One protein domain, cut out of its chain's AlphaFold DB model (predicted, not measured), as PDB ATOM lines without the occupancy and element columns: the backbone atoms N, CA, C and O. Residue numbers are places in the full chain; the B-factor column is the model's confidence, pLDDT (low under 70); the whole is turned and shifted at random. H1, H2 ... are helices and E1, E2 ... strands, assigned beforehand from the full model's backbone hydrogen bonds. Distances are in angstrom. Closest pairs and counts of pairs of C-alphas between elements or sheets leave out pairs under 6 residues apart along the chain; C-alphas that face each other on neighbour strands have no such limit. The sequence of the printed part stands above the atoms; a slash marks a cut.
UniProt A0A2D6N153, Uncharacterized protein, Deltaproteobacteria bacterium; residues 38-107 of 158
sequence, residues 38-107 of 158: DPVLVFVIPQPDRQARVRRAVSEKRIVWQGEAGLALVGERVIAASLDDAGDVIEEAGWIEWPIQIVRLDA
ATOM      1  N   ASP A  38     210.103 211.563 273.236       69.06
ATOM      2  CA  ASP A  38     208.968 211.234 272.390       69.06
ATOM      3  C   ASP A  38     209.371 210.028 271.522       69.06
ATOM      4  O   ASP A  38     210.493 209.974 271.016       69.06
ATOM      5  N   PRO A  39     208.520 208.996 271.422       74.12
ATOM      6  CA  PRO A  39     208.885 207.809 270.678       74.12
ATOM      7  C   PRO A  39     208.868 208.074 269.176       74.12
ATOM      8  O   PRO A  39     207.976 208.756 268.663       74.12
ATOM      9  N   VAL A  40     209.784 207.420 268.466       78.50
ATOM     10  CA  VAL A  40     209.779 207.342 267.008       78.50
ATOM     11  C   VAL A  40     208.525 206.598 266.568       78.50
ATOM     12  O   VAL A  40     208.304 205.437 266.924       78.50
ATOM     13  N   LEU A  41     207.683 207.271 265.786       80.50
ATOM     14  CA  LEU A  41     206.444 206.708 265.267       80.50
ATOM     15  C   LEU A  41     206.714 205.989 263.948       80.50
ATOM     16  O   LEU A  41     207.033 206.625 262.946       80.50
ATOM     17  N   VAL A  42     206.532 204.673 263.929       81.44
ATOM     18  CA  VAL A  42     206.740 203.835 262.743       81.44
ATOM     19  C   VAL A  42     205.394 203.430 262.162       81.44
ATOM     20  O   VAL A  42     204.653 202.671 262.777       81.44
ATOM     21  N   PHE A  43     205.091 203.902 260.959       81.06
ATOM     22  CA  PHE A  43     203.917 203.523 260.185       81.06
ATOM     23  C   PHE A  43     204.277 202.391 259.225       81.06
ATOM     24  O   PHE A  43     205.073 202.584 258.303       81.06
ATOM     25  N   VAL A  44     203.667 201.223 259.418       80.06
ATOM     26  CA  VAL A  44     203.844 200.072 258.523       80.06
ATOM     27  C   VAL A  44     202.658 199.995 257.568       80.06
ATOM     28  O   VAL A  44     201.522 199.775 257.996       80.06
ATOM     29  N   ILE A  45     202.932 200.187 256.275       79.69
ATOM     30  CA  ILE A  45     201.952 200.207 255.185       79.69
ATOM     31  C   ILE A  45     202.334 199.121 254.168       79.69
ATOM     32  O   ILE A  45     203.041 199.411 253.201       79.69
ATOM     33  N   PRO A  46     201.860 197.876 254.342       74.62
ATOM     34  CA  PRO A  46     202.302 196.736 253.533       74.62
ATOM     35  C   PRO A  46     201.827 196.788 252.073       74.62
ATOM     36  O   PRO A  46     202.308 196.030 251.239       74.62
ATOM     37  N   GLN A  47     200.871 197.665 251.749       79.06
ATOM     38  CA  GLN A  47     200.304 197.790 250.408       79.06
ATOM     39  C   GLN A  47     201.088 198.823 249.571       79.06
ATOM     40  O   GLN A  47     201.012 200.021 249.881       79.06
ATOM     41  N   PRO A  48     201.775 198.417 248.481       75.38
ATOM     42  CA  PRO A  48     202.659 199.299 247.709       75.38
ATOM     43  C   PRO A  48     201.965 200.546 247.147       75.38
ATOM     44  O   PRO A  48     202.507 201.649 247.214       75.38
ATOM     45  N   ASP A  49     200.725 200.406 246.666       74.00
ATOM     46  CA  ASP A  49     199.949 201.528 246.126       74.00
ATOM     47  C   ASP A  49     199.642 202.586 247.193       74.00
ATOM     48  O   ASP A  49     199.729 203.794 246.937       74.00
ATOM     49  N   ARG A  50     199.315 202.146 248.417       72.50
ATOM     50  CA  ARG A  50     199.056 203.040 249.554       72.50
ATOM     51  C   ARG A  50     200.341 203.726 249.999       72.50
ATOM     52  O   ARG A  50     200.344 204.944 250.176       72.50
ATOM     53  N   GLN A  51     201.442 202.982 250.085       76.12
ATOM     54  CA  GLN A  51     202.751 203.544 250.405       76.12
ATOM     55  C   GLN A  51     203.139 204.625 249.385       76.12
ATOM     56  O   GLN A  51     203.428 205.758 249.768       76.12
ATOM     57  N   ALA A  52     203.046 204.337 248.082       76.25
ATOM     58  CA  ALA A  52     203.370 205.277 247.009       76.25
ATOM     59  C   ALA A  52     202.496 206.542 247.022       76.25
ATOM     60  O   ALA A  52     202.950 207.623 246.634       76.25
ATOM     61  N   ARG A  53     201.232 206.439 247.452       74.19
ATOM     62  CA  ARG A  53     200.367 207.607 247.664       74.19
ATOM     63  C   ARG A  53     200.847 208.473 248.823       74.19
ATOM     64  O   ARG A  53     200.897 209.690 248.667       74.19
ATOM     65  N   VAL A  54     201.229 207.862 249.944       71.88
ATOM     66  CA  VAL A  54     201.774 208.590 251.098       71.88
ATOM     67  C   VAL A  54     203.077 209.290 250.720       71.88
ATOM     68  O   VAL A  54     203.204 210.485 250.973       71.88
ATOM     69  N   ARG A  55     203.991 208.612 250.011       76.56
ATOM     70  CA  ARG A  55     205.237 209.229 249.516       76.56
ATOM     71  C   ARG A  55     204.971 210.495 248.697       76.56
ATOM     72  O   ARG A  55     205.627 211.504 248.908       76.56
ATOM     73  N   ARG A  56     203.982 210.452 247.794       78.12
ATOM     74  CA  ARG A  56     203.600 211.591 246.938       78.12
ATOM     75  C   ARG A  56     202.923 212.737 247.693       78.12
ATOM     76  O   ARG A  56     202.972 213.870 247.229       78.12
ATOM     77  N   ALA A  57     202.254 212.445 248.805       75.00
ATOM     78  CA  ALA A  57     201.546 213.445 249.603       75.00
ATOM     79  C   ALA A  57     202.462 214.176 250.599       75.00
ATOM     80  O   ALA A  57     202.133 215.271 251.059       75.00
ATOM     81  N   VAL A  58     203.605 213.584 250.948       76.00
ATOM     82  CA  VAL A  58     204.570 214.182 251.868       76.00
ATOM     83  C   VAL A  58     205.400 215.246 251.149       76.00
ATOM     84  O   VAL A  58     206.010 215.000 250.116       76.00
ATOM     85  N   SER A  59     205.464 216.443 251.735       79.38
ATOM     86  CA  SER A  59     206.335 217.523 251.259       79.38
ATOM     87  C   SER A  59     207.814 217.139 251.386       79.38
ATOM     88  O   SER A  59     208.255 216.813 252.486       79.38
ATOM     89  N   GLU A  60     208.608 217.337 250.329       82.25
ATOM     90  CA  GLU A  60     210.062 217.076 250.313       82.25
ATOM     91  C   GLU A  60     210.809 217.734 251.482       82.25
ATOM     92  O   GLU A  60     211.667 217.123 252.103       82.25
ATOM     93  N   LYS A  61     210.411 218.952 251.875       82.88
ATOM     94  CA  LYS A  61     211.000 219.680 253.020       82.88
ATOM     95  C   LYS A  61     210.872 218.966 254.370       82.88
ATOM     96  O   LYS A  61     211.500 219.380 255.338       82.88
ATOM     97  N   ARG A  62     209.994 217.967 254.465       79.56
ATOM     98  CA  ARG A  62     209.784 217.165 255.669       79.56
ATOM     99  C   ARG A  62     210.531 215.840 255.636       79.56
ATOM    100  O   ARG A  62     210.516 215.161 256.655       79.56
ATOM    101  N   ILE A  63     211.130 215.465 254.516       86.19
ATOM    102  CA  ILE A  63     211.851 214.207 254.367       86.19
ATOM    103  C   ILE A  63     213.264 214.426 254.902       86.19
ATOM    104  O   ILE A  63     213.999 215.265 254.386       86.19
ATOM    105  N   VAL A  64     213.622 213.705 255.963       86.69
ATOM    106  CA  VAL A  64     214.997 213.702 256.493       86.69
ATOM    107  C   VAL A  64     215.835 212.606 255.845       86.69
ATOM    108  O   VAL A  64     217.042 212.764 255.709       86.69
ATOM    109  N   TRP A  65     215.185 211.533 255.392       87.62
ATOM    110  CA  TRP A  65     215.814 210.454 254.643       87.62
ATOM    111  C   TRP A  65     214.784 209.739 253.756       87.62
ATOM    112  O   TRP A  65     213.602 209.642 254.106       87.62
ATOM    113  N   GLN A  66     215.229 209.236 252.604       85.69
ATOM    114  CA  GLN A  66     214.405 208.476 251.668       85.69
ATOM    115  C   GLN A  66     215.211 207.348 251.027       85.69
ATOM    116  O   GLN A  66     216.211 207.603 250.362       85.69
ATOM    117  N   GLY A  67     214.687 206.130 251.136       80.25
ATOM    118  CA  GLY A  67     215.183 204.954 250.431       80.25
ATOM    119  C   GLY A  67     214.067 204.237 249.682       80.25
ATOM    120  O   GLY A  67     212.898 204.645 249.703       80.25
ATOM    121  N   GLU A  68     214.429 203.147 249.013       74.44
ATOM    122  CA  GLU A  68     213.494 202.321 248.246       74.44
ATOM    123  C   GLU A  68     212.406 201.715 249.153       74.44
ATOM    124  O   GLU A  68     211.219 201.782 248.837       74.44
ATOM    125  N   ALA A  69     212.796 201.265 250.349       71.44
ATOM    126  CA  ALA A  69     211.935 200.556 251.293       71.44
ATOM    127  C   ALA A  69     211.098 201.468 252.220       71.44
ATOM    128  O   ALA A  69     209.989 201.102 252.624       71.44
ATOM    129  N   GLY A  70     211.547 202.705 252.492       84.62
ATOM    130  CA  GLY A  70     210.815 203.621 253.380       84.62
ATOM    131  C   GLY A  70     211.141 205.115 253.266       84.62
ATOM    132  O   GLY A  70     211.892 205.563 252.395       84.62
ATOM    133  N   LEU A  71     210.515 205.886 254.154       87.31
ATOM    134  CA  LEU A  71     210.681 207.325 254.358       87.31
ATOM    135  C   LEU A  71     210.975 207.587 255.835       87.31
ATOM    136  O   LEU A  71     210.271 207.043 256.687       87.31
ATOM    137  N   ALA A  72     211.874 208.518 256.134       87.69
ATOM    138  CA  ALA A  72     211.951 209.152 257.446       87.69
ATOM    139  C   ALA A  72     211.569 210.630 257.327       87.69
ATOM    140  O   ALA A  72     212.013 211.339 256.418       87.69
ATOM    141  N   LEU A  73     210.749 211.108 258.260       84.81
ATOM    142  CA  LEU A  73     210.218 212.464 258.278       84.81
ATOM    143  C   LEU A  73     210.657 213.235 259.523       84.81
ATOM    144  O   LEU A  73     210.878 212.665 260.590       84.81
ATOM    145  N   VAL A  74     210.658 214.563 259.403       79.56
ATOM    146  CA  VAL A  74     210.805 215.489 260.531       79.56
ATOM    147  C   VAL A  74     209.773 215.171 261.622       79.56
ATOM    148  O   VAL A  74     208.581 214.965 261.341       79.56
ATOM    149  N   GLY A  75     210.249 215.185 262.870       78.19
ATOM    150  CA  GLY A  75     209.480 214.823 264.060       78.19
ATOM    151  C   GLY A  75     209.429 213.318 264.314       78.19
ATOM    152  O   GLY A  75     208.376 212.846 264.728       78.19
ATOM    153  N   GLU A  76     210.519 212.599 264.010       81.38
ATOM    154  CA  GLU A  76     210.733 211.193 264.398       81.38
ATOM    155  C   GLU A  76     209.643 210.252 263.865       81.38
ATOM    156  O   GLU A  76     209.064 209.448 264.591       81.38
ATOM    157  N   ARG A  77     209.309 210.376 262.572       84.31
ATOM    158  CA  ARG A  77     208.294 209.520 261.934       84.31
ATOM    159  C   ARG A  77     208.895 208.715 260.797       84.31
ATOM    160  O   ARG A  77     209.490 209.295 259.895       84.31
ATOM    161  N   VAL A  78     208.662 207.411 260.799       85.44
ATOM    162  CA  VAL A  78     209.089 206.472 259.758       85.44
ATOM    163  C   VAL A  78     207.863 205.914 259.054       85.44
ATOM    164  O   VAL A  78     206.871 205.602 259.700       85.44
ATOM    165  N   ILE A  79     207.917 205.778 257.732       86.31
ATOM    166  CA  ILE A  79     206.885 205.105 256.936       86.31
ATOM    167  C   ILE A  79     207.572 204.036 256.090       86.31
ATOM    168  O   ILE A  79     208.397 204.369 255.241       86.31
ATOM    169  N   ALA A  80     207.216 202.770 256.288       87.56
ATOM    170  CA  ALA A  80     207.859 201.623 255.647       87.56
ATOM    171  C   ALA A  80     206.831 200.557 255.235       87.56
ATOM    172  O   ALA A  80     205.676 200.608 255.665       87.56
ATOM    173  N   ALA A  81     207.227 199.615 254.375       83.88
ATOM    174  CA  ALA A  81     206.346 198.525 253.946       83.88
ATOM    175  C   ALA A  81     206.286 197.384 254.976       83.88
ATOM    176  O   ALA A  81     205.229 196.782 255.177       83.88
ATOM    177  N   SER A  82     207.390 197.133 255.679       83.06
ATOM    178  CA  SER A  82     207.504 196.135 256.740       83.06
ATOM    179  C   SER A  82     208.257 196.675 257.965       83.06
ATOM    180  O   SER A  82     208.706 197.822 257.984       83.06
ATOM    181  N   LEU A  83     208.354 195.855 259.018       79.50
ATOM    182  CA  LEU A  83     209.164 196.180 260.197       79.50
ATOM    183  C   LEU A  83     210.662 196.061 259.926       79.50
ATOM    184  O   LEU A  83     211.415 196.865 260.463       79.50
ATOM    185  N   ASP A  84     211.069 195.111 259.086       83.56
ATOM    186  CA  ASP A  84     212.471 194.945 258.698       83.56
ATOM    187  C   ASP A  84     212.932 196.188 257.926       83.56
ATOM    188  O   ASP A  84     213.900 196.831 258.317       83.56
ATOM    189  N   ASP A  85     212.128 196.632 256.952       85.19
ATOM    190  CA  ASP A  85     212.377 197.875 256.213       85.19
ATOM    191  C   ASP A  85     212.449 199.095 257.143       85.19
ATOM    192  O   ASP A  85     213.244 200.007 256.929       85.19
ATOM    193  N   ALA A  86     211.594 199.149 258.171       83.62
ATOM    194  CA  ALA A  86     211.613 200.237 259.143       83.62
ATOM    195  C   ALA A  86     212.890 200.228 259.994       83.62
ATOM    196  O   ALA A  86     213.365 201.303 260.353       83.62
ATOM    197  N   GLY A  87     213.429 199.046 260.306       82.94
ATOM    198  CA  GLY A  87     214.700 198.887 261.006       82.94
ATOM    199  C   GLY A  87     215.844 199.557 260.252       82.94
ATOM    200  O   GLY A  87     216.529 200.399 260.829       82.94
ATOM    201  N   ASP A  88     215.957 199.281 258.951       84.81
ATOM    202  CA  ASP A  88     216.974 199.887 258.084       84.81
ATOM    203  C   ASP A  88     216.842 201.419 258.056       84.81
ATOM    204  O   ASP A  88     217.818 202.149 258.230       84.81
ATOM    205  N   VAL A  89     215.610 201.935 257.930       86.12
ATOM    206  CA  VAL A  89     215.363 203.388 257.966       86.12
ATOM    207  C   VAL A  89     215.782 204.007 259.305       86.12
ATOM    208  O   VAL A  89     216.329 205.109 259.330       86.12
ATOM    209  N   ILE A  90     215.497 203.337 260.423       83.75
ATOM    210  CA  ILE A  90     215.825 203.811 261.777       83.75
ATOM    211  C   ILE A  90     217.338 203.833 261.994       83.75
ATOM    212  O   ILE A  90     217.850 204.788 262.584       83.75
ATOM    213  N   GLU A  91     218.043 202.808 261.514       84.38
ATOM    214  CA  GLU A  91     219.500 202.745 261.555       84.38
ATOM    215  C   GLU A  91     220.114 203.895 260.752       84.38
ATOM    216  O   GLU A  91     220.891 204.681 261.301       84.38
ATOM    217  N   GLU A  92     219.696 204.074 259.497       82.94
ATOM    218  CA  GLU A  92     220.219 205.130 258.626       82.94
ATOM    219  C   GLU A  92     219.874 206.548 259.115       82.94
ATOM    220  O   GLU A  92     220.673 207.475 258.958       82.94
ATOM    221  N   ALA A  93     218.711 206.732 259.749       81.62
ATOM    222  CA  ALA A  93     218.305 208.002 260.352       81.62
ATOM    223  C   ALA A  93     218.963 208.280 261.721       81.62
ATOM    224  O   ALA A  93     218.834 209.391 262.243       81.62
ATOM    225  N   GLY A  94     219.674 207.307 262.307       81.94
ATOM    226  CA  GLY A  94     220.377 207.455 263.585       81.94
ATOM    227  C   GLY A  94     219.478 207.380 264.825       81.94
ATOM    228  O   GLY A  94     219.793 207.986 265.850       81.94
ATOM    229  N   TRP A  95     218.361 206.651 264.752       84.56
ATOM    230  CA  TRP A  95     217.350 206.556 265.817       84.56
ATOM    231  C   TRP A  95     217.380 205.246 266.622       84.56
ATOM    232  O   TRP A  95     216.430 204.928 267.328       84.56
ATOM    233  N   ILE A  96     218.478 204.492 266.557       77.00
ATOM    234  CA  ILE A  96     218.604 203.135 267.127       77.00
ATOM    235  C   ILE A  96     218.335 203.090 268.644       77.00
ATOM    236  O   ILE A  96     217.763 202.129 269.148       77.00
ATOM    237  N   GLU A  97     218.713 204.144 269.370       77.88
ATOM    238  CA  GLU A  97     218.579 204.232 270.832       77.88
ATOM    239  C   GLU A  97     217.264 204.894 271.289       77.88
ATOM    240  O   GLU A  97     217.058 205.114 272.484       77.88
ATOM    241  N   TRP A  98     216.382 205.260 270.353       79.06
ATOM    242  CA  TRP A  98     215.137 205.958 270.669       79.06
ATOM    243  C   TRP A  98     214.010 204.972 270.991       79.06
ATOM    244  O   TRP A  98     213.941 203.889 270.407       79.06
ATOM    245  N   PRO A  99     213.074 205.329 271.890       71.88
ATOM    246  CA  PRO A  99     211.878 204.522 272.093       71.88
ATOM    247  C   PRO A  99     211.057 204.466 270.795       71.88
ATOM    248  O   PRO A  99     210.843 205.488 270.154       71.88
ATOM    249  N   ILE A 100     210.577 203.281 270.403       75.06
ATOM    250  CA  ILE A 100     209.832 203.079 269.147       75.06
ATOM    251  C   ILE A 100     208.369 202.751 269.448       75.06
ATOM    252  O   ILE A 100     208.066 201.895 270.282       75.06
ATOM    253  N   GLN A 101     207.451 203.380 268.715       72.56
ATOM    254  CA  GLN A 101     206.036 203.030 268.703       72.56
ATOM    255  C   GLN A 101     205.595 202.657 267.283       72.56
ATOM    256  O   GLN A 101     205.605 203.484 266.373       72.56
ATOM    257  N   ILE A 102     205.151 201.413 267.110       71.44
ATOM    258  CA  ILE A 102     204.679 200.889 265.823       71.44
ATOM    259  C   ILE A 102     203.173 201.125 265.686       71.44
ATOM    260  O   ILE A 102     202.388 200.764 266.564       71.44
ATOM    261  N   VAL A 103     202.776 201.688 264.551       72.00
ATOM    262  CA  VAL A 103     201.394 201.889 264.122       72.00
ATOM    263  C   VAL A 103     201.200 201.101 262.828       72.00
ATOM    264  O   VAL A 103     201.830 201.384 261.806       72.00
ATOM    265  N   ARG A 104     200.360 200.066 262.879       65.19
ATOM    266  CA  ARG A 104     200.050 199.234 261.714       65.19
ATOM    267  C   ARG A 104     198.781 199.734 261.051       65.19
ATOM    268  O   ARG A 104     197.761 199.898 261.710       65.19
ATOM    269  N   LEU A 105     198.898 199.966 259.749       59.44
ATOM    270  CA  LEU A 105     197.840 200.481 258.896       59.44
ATOM    271  C   LEU A 105     197.288 199.341 258.036       59.44
ATOM    272  O   LEU A 105     197.291 199.416 256.806       59.44
ATOM    273  N   ASP A 106     196.937 198.228 258.677       55.22
ATOM    274  CA  ASP A 106     196.317 197.093 258.013       55.22
ATOM    275  C   ASP A 106     194.791 197.156 258.085       55.22
ATOM    276  O   ASP A 106     194.182 197.580 259.073       55.22
ATOM    277  N   ALA A 107     194.182 196.676 257.002       45.81
ATOM    278  CA  ALA A 107     192.803 196.251 257.022       45.81
ATOM    279  C   ALA A 107     192.778 194.958 257.795       45.81
ATOM    280  O   ALA A 107     193.357 193.963 257.359       45.81
TER     281      ALA A 107
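This is residues 38 to 107 of the 158 residues of an uncharacterized protein of Deltaproteobacteria bacterium (UniProt A0A2D6N153). A small, twisted five-stranded sheet has a helix over each face: H2 packs closely and slantwise over E3 and E4, while H1 sits more loosely over the opposite face, with few close contacts. E4 and E3 lie nearest the middle of the domain, and H1 and E5 farthest from it. The printed part has 70 residues, with two named helices and five named strands in the order E1 H1 E2 E3 E4 H2 E5, a mixed class of helices and strands. The sheet is mixed, in the order E2 E3 E4 E1 E5. The whole is compact, with a radius of gyration of the C-alphas of 10.9 A and spans of 31 by 28 by 20 A.

Across the sheet, the strands are E2, residues 63 to 66; E3, residues 70 to 73; E4, residues 77 to 80; E1, residues 40 to 44, 12.7 A long; and E5, residues 100 to 104, 12.9 A long. H2, residues 83 to 93, measures 14.9 A, and H1, residues 48 to 57, measures 14.3 A. E1 begins at C-alpha 40, (209.779, 207.342, 267.008), H1 at C-alpha 48, (202.659, 199.299, 247.709), and E5 ends at C-alpha 104, (200.050, 199.234, 261.714).

E2, E3 and E4 form a meander, each strand the antiparallel neighbour of the one before, with hairpins E2 and E3, and E3 and E4. N 72 and O 65 are 2.9 A apart, and N 71 and O 79 are 2.8 A apart, both within hydrogen-bond range. E4 and E1 are parallel, with N 78 and O 41 at 2.8 A; E1 and E5 are parallel, with N 103 and O 42 at 2.8 A. From edge to edge the strands' lines turn by 68 degrees. H2 is on the sheet at a height of 7.9 A, at 42 degrees to E4 on the local plane; its closest C-alphas to E4 are those of Ala 86 and Ala 80, 5.3 A. H1, on the opposite face, has a height of 9.8 A over the sheet and runs along the strands, at 25 degrees to E4 on the local plane; the closest C-alphas of H1 and E3 are those of Arg 55 and Leu 71, 7.5 A apart, and the closest of H1 and E4 are those of Gln 51 and Ala 80, 7.6 A apart. H1 and H2 are apart. E1, H1, E2 and E4, H2, E5 are split strand-helix-strand units, their paired strands running the same way with other strands between, each with a right-handed crossover. In H1 and H2 every O i to N i+4 pair is within hydrogen-bond range.

The C-alphas farthest apart, those of Asp 49 and Glu 97, are 31.1 A apart. The printed part has no cut and no long link. Its mean pLDDT is 78.6, with residue 38 and residues 104 to 107 under 70.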